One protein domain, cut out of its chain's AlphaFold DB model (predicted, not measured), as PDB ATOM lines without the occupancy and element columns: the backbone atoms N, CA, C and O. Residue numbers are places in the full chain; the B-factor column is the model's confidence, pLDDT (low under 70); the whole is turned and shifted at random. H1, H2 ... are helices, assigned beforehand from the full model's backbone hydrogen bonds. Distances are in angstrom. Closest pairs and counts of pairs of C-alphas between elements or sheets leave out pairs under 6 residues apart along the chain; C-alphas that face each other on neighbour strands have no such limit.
ATOM      1  N   ARG A 402      47.653 -40.135  24.788       96.75
ATOM      2  CA  ARG A 402      48.536 -41.121  25.428       96.75
ATOM      3  C   ARG A 402      47.733 -42.048  26.330       96.75
ATOM      4  O   ARG A 402      47.861 -43.262  26.212       96.75
ATOM      5  N   ALA A 403      46.876 -41.496  27.186       95.75
ATOM      6  CA  ALA A 403      46.032 -42.282  28.078       95.75
ATOM      7  C   ALA A 403      45.060 -43.188  27.296       95.75
ATOM      8  O   ALA A 403      44.930 -44.369  27.619       95.75
ATOM      9  N   TYR A 404      44.455 -42.674  26.219       95.62
ATOM     10  CA  TYR A 404      43.609 -43.461  25.324       95.62
ATOM     11  C   TYR A 404      44.359 -44.638  24.699       95.62
ATOM     12  O   TYR A 404      43.880 -45.769  24.735       95.62
ATOM     13  N   LEU A 405      45.546 -44.390  24.148       96.94
ATOM     14  CA  LEU A 405      46.342 -45.419  23.486       96.94
ATOM     15  C   LEU A 405      46.872 -46.466  24.462       96.94
ATOM     16  O   LEU A 405      46.853 -47.645  24.121       96.94
ATOM     17  N   LYS A 406      47.270 -46.066  25.674       96.88
ATOM     18  CA  LYS A 406      47.656 -47.002  26.738       96.88
ATOM     19  C   LYS A 406      46.500 -47.915  27.120       96.88
ATOM     20  O   LYS A 406      46.665 -49.127  27.131       96.88
ATOM     21  N   ASN A 407      45.299 -47.365  27.307       95.19
ATOM     22  CA  ASN A 407      44.117 -48.189  27.558       95.19
ATOM     23  C   ASN A 407      43.788 -49.116  26.372       95.19
ATOM     24  O   ASN A 407      43.443 -50.278  26.564       95.19
ATOM     25  N   LYS A 408      43.945 -48.653  25.128       95.25
ATOM     26  CA  LYS A 408      43.745 -49.506  23.942       95.25
ATOM     27  C   LYS A 408      44.817 -50.581  23.795       95.25
ATOM     28  O   LYS A 408      44.508 -51.655  23.292       95.25
ATOM     29  N   PHE A 409      46.030 -50.348  24.284       96.19
ATOM     30  CA  PHE A 409      47.076 -51.364  24.366       96.19
ATOM     31  C   PHE A 409      46.711 -52.508  25.324       96.19
ATOM     32  O   PHE A 409      47.300 -53.581  25.250       96.19
ATOM     33  N   GLU A 410      45.706 -52.346  26.188       94.88
ATOM     34  CA  GLU A 410      45.215 -53.420  27.055       94.88
ATOM     35  C   GLU A 410      44.290 -54.416  26.327       94.88
ATOM     36  O   GLU A 410      43.947 -55.459  26.898       94.88
ATOM     37  N   THR A 411      43.907 -54.170  25.069       95.12
ATOM     38  CA  THR A 411      43.132 -55.144  24.288       95.12
ATOM     39  C   THR A 411      44.040 -56.195  23.653       95.12
ATOM     40  O   THR A 411      45.191 -55.935  23.286       95.12
ATOM     41  N   GLN A 412      43.541 -57.428  23.531       95.50
ATOM     42  CA  GLN A 412      44.354 -58.536  23.031       95.50
ATOM     43  C   GLN A 412      44.764 -58.325  21.570       95.50
ATOM     44  O   GLN A 412      45.890 -58.655  21.196       95.50
ATOM     45  N   GLU A 413      43.879 -57.752  20.757       95.06
ATOM     46  CA  GLU A 413      44.123 -57.462  19.347       95.06
ATOM     47  C   GLU A 413      45.291 -56.485  19.177       95.06
ATOM     48  O   GLU A 413      46.212 -56.750  18.401       95.06
ATOM     49  N   VAL A 414      45.301 -55.398  19.956       96.31
ATOM     50  CA  VAL A 414      46.345 -54.369  19.892       96.31
ATOM     51  C   VAL A 414      47.673 -54.902  20.428       96.31
ATOM     52  O   VAL A 414      48.703 -54.700  19.782       96.31
ATOM     53  N   ARG A 415      47.674 -55.662  21.537       96.94
ATOM     54  CA  ARG A 415      48.900 -56.318  22.039       96.94
ATOM     55  C   ARG A 415      49.501 -57.279  21.028       96.94
ATOM     56  O   ARG A 415      50.717 -57.274  20.829       96.94
ATOM     57  N   ASN A 416      48.666 -58.107  20.401       96.81
ATOM     58  CA  ASN A 416      49.111 -59.053  19.382       96.81
ATOM     59  C   ASN A 416      49.721 -58.306  18.194       96.81
ATOM     60  O   ASN A 416      50.811 -58.654  17.741       96.81
ATOM     61  N   TRP A 417      49.054 -57.251  17.722       97.75
ATOM     62  CA  TRP A 417      49.559 -56.423  16.633       97.75
ATOM     63  C   TRP A 417      50.902 -55.764  16.975       97.75
ATOM     64  O   TRP A 417      51.847 -55.863  16.190       97.75
ATOM     65  N   ALA A 418      51.023 -55.144  18.150       97.50
ATOM     66  CA  ALA A 418      52.261 -54.501  18.589       97.50
ATOM     67  C   ALA A 418      53.408 -55.512  18.737       97.50
ATOM     68  O   ALA A 418      54.512 -55.273  18.244       97.50
ATOM     69  N   SER A 419      53.124 -56.687  19.310       97.19
ATOM     70  CA  SER A 419      54.091 -57.784  19.458       97.19
ATOM     71  C   SER A 419      54.589 -58.294  18.103       97.19
ATOM     72  O   SER A 419      55.795 -58.437  17.902       97.19
ATOM     73  N   ASN A 420      53.681 -58.485  17.141       97.12
ATOM     74  CA  ASN A 420      54.011 -58.897  15.771       97.12
ATOM     75  C   ASN A 420      54.853 -57.855  15.017       97.12
ATOM     76  O   ASN A 420      55.548 -58.195  14.063       97.12
ATOM     77  N   ASN A 421      54.800 -56.589  15.438       97.12
ATOM     78  CA  ASN A 421      55.591 -55.498  14.872       97.12
ATOM     79  C   ASN A 421      56.861 -55.175  15.685       97.12
ATOM     80  O   ASN A 421      57.624 -54.281  15.288       97.12
ATOM     81  N   HIS A 422      57.115 -55.927  16.763       97.25
ATOM     82  CA  HIS A 422      58.219 -55.735  17.706       97.25
ATOM     83  C   HIS A 422      58.240 -54.328  18.321       97.25
ATOM     84  O   HIS A 422      59.272 -53.663  18.292       97.25
ATOM     85  N   LEU A 423      57.090 -53.865  18.813       97.94
ATOM     86  CA  LEU A 423      56.945 -52.574  19.487       97.94
ATOM     87  C   LEU A 423      56.675 -52.789  20.978       97.94
ATOM     88  O   LEU A 423      55.824 -53.603  21.346       97.94
ATOM     89  N   SER A 424      57.374 -52.042  21.828       97.75
ATOM     90  CA  SER A 424      56.971 -51.834  23.222       97.75
ATOM     91  C   SER A 424      55.715 -50.953  23.310       97.75
ATOM     92  O   SER A 424      55.306 -50.336  22.326       97.75
ATOM     93  N   GLU A 425      55.093 -50.883  24.490       98.00
ATOM     94  CA  GLU A 425      53.921 -50.025  24.724       98.00
ATOM     95  C   GLU A 425      54.218 -48.547  24.417       98.00
ATOM     96  O   GLU A 425      53.463 -47.910  23.688       98.00
ATOM     97  N   GLU A 426      55.334 -48.008  24.917       98.25
ATOM     98  CA  GLU A 426      55.703 -46.604  24.684       98.25
ATOM     99  C   GLU A 426      55.987 -46.339  23.196       98.25
ATOM    100  O   GLU A 426      55.482 -45.367  22.636       98.25
ATOM    101  N   GLU A 427      56.699 -47.242  22.510       98.31
ATOM    102  CA  GLU A 427      56.934 -47.122  21.063       98.31
ATOM    103  C   GLU A 427      55.632 -47.198  20.254       98.31
ATOM    104  O   GLU A 427      55.489 -46.502  19.249       98.31
ATOM    105  N   PHE A 428      54.674 -48.027  20.678       98.12
ATOM    106  CA  PHE A 428      53.346 -48.102  20.070       98.12
ATOM    107  C   PHE A 428      52.578 -46.785  20.231       98.12
ATOM    108  O   PHE A 428      52.028 -46.270  19.252       98.12
ATOM    109  N   VAL A 429      52.559 -46.234  21.448       98.19
ATOM    110  CA  VAL A 429      51.884 -44.969  21.759       98.19
ATOM    111  C   VAL A 429      52.499 -43.829  20.946       98.19
ATOM    112  O   VAL A 429      51.771 -43.126  20.244       98.19
ATOM    113  N   ASP A 430      53.823 -43.676  20.979       98.06
ATOM    114  CA  ASP A 430      54.527 -42.615  20.252       98.06
ATOM    115  C   ASP A 430      54.331 -42.734  18.734       98.06
ATOM    116  O   ASP A 430      54.069 -41.734  18.059       98.06
ATOM    117  N   LEU A 431      54.380 -43.958  18.192       97.69
ATOM    118  CA  LEU A 431      54.118 -44.211  16.776       97.69
ATOM    119  C   LEU A 431      52.713 -43.751  16.378       97.69
ATOM    120  O   LEU A 431      52.564 -43.049  15.378       97.69
ATOM    121  N   LEU A 432      51.677 -44.140  17.125       97.75
ATOM    122  CA  LEU A 432      50.299 -43.801  16.768       97.75
ATOM    123  C   LEU A 432      49.959 -42.329  17.013       97.75
ATOM    124  O   LEU A 432      49.192 -41.758  16.237       97.75
ATOM    125  N   ILE A 433      50.548 -41.672  18.013       97.00
ATOM    126  CA  ILE A 433      50.412 -40.215  18.177       97.00
ATOM    127  C   ILE A 433      50.987 -39.497  16.961       97.00
ATOM    128  O   ILE A 433      50.294 -38.675  16.357       97.00
ATOM    129  N   LEU A 434      52.203 -39.867  16.550       96.38
ATOM    130  CA  LEU A 434      52.849 -39.295  15.374       96.38
ATOM    131  C   LEU A 434      52.011 -39.523  14.108       96.38
ATOM    132  O   LEU A 434      51.724 -38.580  13.376       96.38
ATOM    133  N   ARG A 435      51.584 -40.768  13.865       96.88
ATOM    134  CA  ARG A 435      50.822 -41.143  12.665       96.88
ATOM    135  C   ARG A 435      49.424 -40.543  12.626       96.88
ATOM    136  O   ARG A 435      48.931 -40.267  11.542       96.88
ATOM    137  N   SER A 436      48.785 -40.337  13.770       95.69
ATOM    138  CA  SER A 436      47.423 -39.795  13.825       95.69
ATOM    139  C   SER A 436      47.335 -38.292  13.625       95.69
ATOM    140  O   SER A 436      46.225 -37.772  13.516       95.69
ATOM    141  N   GLU A 437      48.469 -37.585  13.632       95.12
ATOM    142  CA  GLU A 437      48.504 -36.122  13.720       95.12
ATOM    143  C   GLU A 437      47.648 -35.598  14.886       95.12
ATOM    144  O   GLU A 437      47.010 -34.554  14.783       95.12
ATOM    145  N   HIS A 438      47.613 -36.335  16.000       94.81
ATOM    146  CA  HIS A 438      46.805 -36.015  17.180       94.81
ATOM    147  C   HIS A 438      45.276 -36.051  16.944       94.81
ATOM    148  O   HIS A 438      44.517 -35.411  17.675       94.81
ATOM    149  N   LYS A 439      44.772 -36.799  15.954       93.44
ATOM    150  CA  LYS A 439      43.325 -36.901  15.663       93.44
ATOM    151  C   LYS A 439      42.720 -38.184  16.239       93.44
ATOM    152  O   LYS A 439      43.042 -39.289  15.808       93.44
ATOM    153  N   PHE A 440      41.752 -38.046  17.147       92.94
ATOM    154  CA  PHE A 440      41.017 -39.187  17.715       92.94
ATOM    155  C   PHE A 440      40.231 -39.965  16.660       92.94
ATOM    156  O   PHE A 440      40.179 -41.187  16.732       92.94
ATOM    157  N   VAL A 441      39.656 -39.286  15.658       90.44
ATOM    158  CA  VAL A 441      38.935 -39.962  14.562       90.44
ATOM    159  C   VAL A 441      39.858 -40.907  13.787       90.44
ATOM    160  O   VAL A 441      39.443 -42.007  13.436       90.44
ATOM    161  N   TYR A 442      41.123 -40.523  13.572       94.44
ATOM    162  CA  TYR A 442      42.107 -41.414  12.954       94.44
ATOM    163  C   TYR A 442      42.348 -42.633  13.841       94.44
ATOM    164  O   TYR A 442      42.255 -43.761  13.366       94.44
ATOM    165  N   LEU A 443      42.620 -42.413  15.132       94.69
ATOM    166  CA  LEU A 443      42.942 -43.505  16.047       94.69
ATOM    167  C   LEU A 443      41.781 -44.484  16.196       94.69
ATOM    168  O   LEU A 443      42.008 -45.688  16.162       94.69
ATOM    169  N   ASN A 444      40.549 -43.986  16.298       91.62
ATOM    170  CA  ASN A 444      39.358 -44.824  16.389       91.62
ATOM    171  C   ASN A 444      39.241 -45.766  15.181       91.62
ATOM    172  O   ASN A 444      39.022 -46.965  15.345       91.62
ATOM    173  N   ASN A 445      39.459 -45.238  13.976       90.69
ATOM    174  CA  ASN A 445      39.331 -46.011  12.745       90.69
ATOM    175  C   ASN A 445      40.507 -46.974  12.525       90.69
ATOM    176  O   ASN A 445      40.307 -48.123  12.125       90.69
ATOM    177  N   ILE A 446      41.733 -46.529  12.812       94.25
ATOM    178  CA  ILE A 446      42.933 -47.359  12.676       94.25
ATOM    179  C   ILE A 446      42.926 -48.495  13.682       94.25
ATOM    180  O   ILE A 446      43.166 -49.626  13.289       94.25
ATOM    181  N   LEU A 447      42.610 -48.238  14.951       94.19
ATOM    182  CA  LEU A 447      42.595 -49.286  15.972       94.19
ATOM    183  C   LEU A 447      41.536 -50.354  15.684       94.19
ATOM    184  O   LEU A 447      41.788 -51.530  15.930       94.19
ATOM    185  N   ALA A 448      40.391 -49.973  15.109       89.81
ATOM    186  CA  ALA A 448      39.351 -50.915  14.696       89.81
ATOM    187  C   ALA A 448      39.773 -51.833  13.533       89.81
ATOM    188  O   ALA A 448      39.170 -52.886  13.336       89.81
ATOM    189  N   THR A 449      40.788 -51.445  12.757       90.88
ATOM    190  CA  THR A 449      41.245 -52.160  11.551       90.88
ATOM    191  C   THR A 449      42.750 -52.425  11.560       90.88
ATOM    192  O   THR A 449      43.360 -52.642  10.512       90.88
ATOM    193  N   ILE A 450      43.377 -52.388  12.741       94.19
ATOM    194  CA  ILE A 450      44.838 -52.328  12.859       94.19
ATOM    195  C   ILE A 450      45.516 -53.599  12.338       94.19
ATOM    196  O   ILE A 450      46.628 -53.547  11.821       94.19
ATOM    197  N   ASP A 451      44.805 -54.724  12.378       93.06
ATOM    198  CA  ASP A 451      45.195 -56.017  11.816       93.06
ATOM    199  C   ASP A 451      45.439 -55.992  10.296       93.06
ATOM    200  O   ASP A 451      46.226 -56.786   9.779       93.06
ATOM    201  N   SER A 452      44.816 -55.053   9.578       91.00
ATOM    202  CA  SER A 452      45.029 -54.834   8.144       91.00
ATOM    203  C   SER A 452      46.356 -54.133   7.831       91.00
ATOM    204  O   SER A 452      46.740 -54.041   6.662       91.00
ATOM    205  N   TYR A 453      47.056 -53.644   8.852       92.31
ATOM    206  CA  TYR A 453      48.267 -52.848   8.727       92.31
ATOM    207  C   TYR A 453      49.457 -53.527   9.415       92.31
ATOM    208  O   TYR A 453      49.327 -54.374  10.292       92.31
ATOM    209  N   ASN A 454      50.657 -53.137   9.019       93.00
ATOM    210  CA  ASN A 454      51.910 -53.342   9.726       93.00
ATOM    211  C   ASN A 454      52.520 -51.965  10.019       93.00
ATOM    212  O   ASN A 454      52.106 -50.951   9.458       93.00
ATOM    213  N   LYS A 455      53.542 -51.898  10.874       93.81
ATOM    214  CA  LYS A 455      54.134 -50.612  11.280       93.81
ATOM    215  C   LYS A 455      54.657 -49.758  10.114       93.81
ATOM    216  O   LYS A 455      54.722 -48.536  10.235       93.81
ATOM    217  N   ASN A 456      55.028 -50.385   8.994       93.50
ATOM    218  CA  ASN A 456      55.621 -49.709   7.839       93.50
ATOM    219  C   ASN A 456      54.571 -49.152   6.870       93.50
ATOM    220  O   ASN A 456      54.871 -48.199   6.157       93.50
ATOM    221  N   ASN A 457      53.366 -49.728   6.832       93.69
ATOM    222  CA  ASN A 457      52.286 -49.315   5.932       93.69
ATOM    223  C   ASN A 457      51.122 -48.616   6.655       93.69
ATOM    224  O   ASN A 457      50.084 -48.388   6.036       93.69
ATOM    225  N   LEU A 458      51.285 -48.286   7.941       95.81
ATOM    226  CA  LEU A 458      50.336 -47.439   8.652       95.81
ATOM    227  C   LEU A 458      50.191 -46.095   7.916       95.81
ATOM    228  O   LEU A 458      51.214 -45.454   7.651       95.81
ATOM    229  N   PRO A 459      48.964 -45.640   7.613       96.25
ATOM    230  CA  PRO A 459      48.742 -44.352   6.964       96.25
ATOM    231  C   PRO A 459      49.252 -43.201   7.835       96.25
ATOM    232  O   PRO A 459      49.154 -43.262   9.059       96.25
TER     233      PRO A 459
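AT A GLANCE: This is residues 402 to 459 of the 924 residues of a protein of Alteromonadaceae bacterium M269 (UniProt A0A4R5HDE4). Three short helices, H1, H3 and H4, make a small rounded body, with H1 and H4 running nearly the same way and H3 slanting against both; H2 crosses one end, by the last residues of H1 and H4. The printed part has 58 residues, four named helices in the order H1 H2 H3 H4, and no named strand: all helix. It is compact, radius of gyration of the C-alphas 9.9 A, spanning 24 by 23 by 18 A.

HOW THE PARTS SIT: H1, residues 402 to 409, and H2, residues 412 to 420, are close but not clearly touching, about perpendicular at 88 degrees; their closest C-alphas, Phe 409 and Arg 415, are 5.8 A apart. H3, residues 425 to 436, touches H1 at a steep tilt of 66 degrees, opposite ways; closest are the C-alphas of Leu 405 and Val 429, 5.8 A. H4, residues 440 to 448, only just touches H3, with 3 pairs of C-alphas within 8 A, through residues 432 to 436 of H3 alone; closest are the C-alphas of Ser 436 and Tyr 442, 5.6 A. In all four helices every O i to N i+4 pair is within hydrogen-bond range.

IN THESE COORDINATES: H1 begins at C-alpha 402 (48.536, -41.121, 25.428). H3 is 16.3 A long. H4 ends at C-alpha 448 (39.351, -50.915, 14.696).

THE WHOLE: The farthest C-alphas, His 422 and Val 441, are 25.1 A apart. The printed part has no cut, the three links are tight, and no printed residue is under 70 in pLDDT.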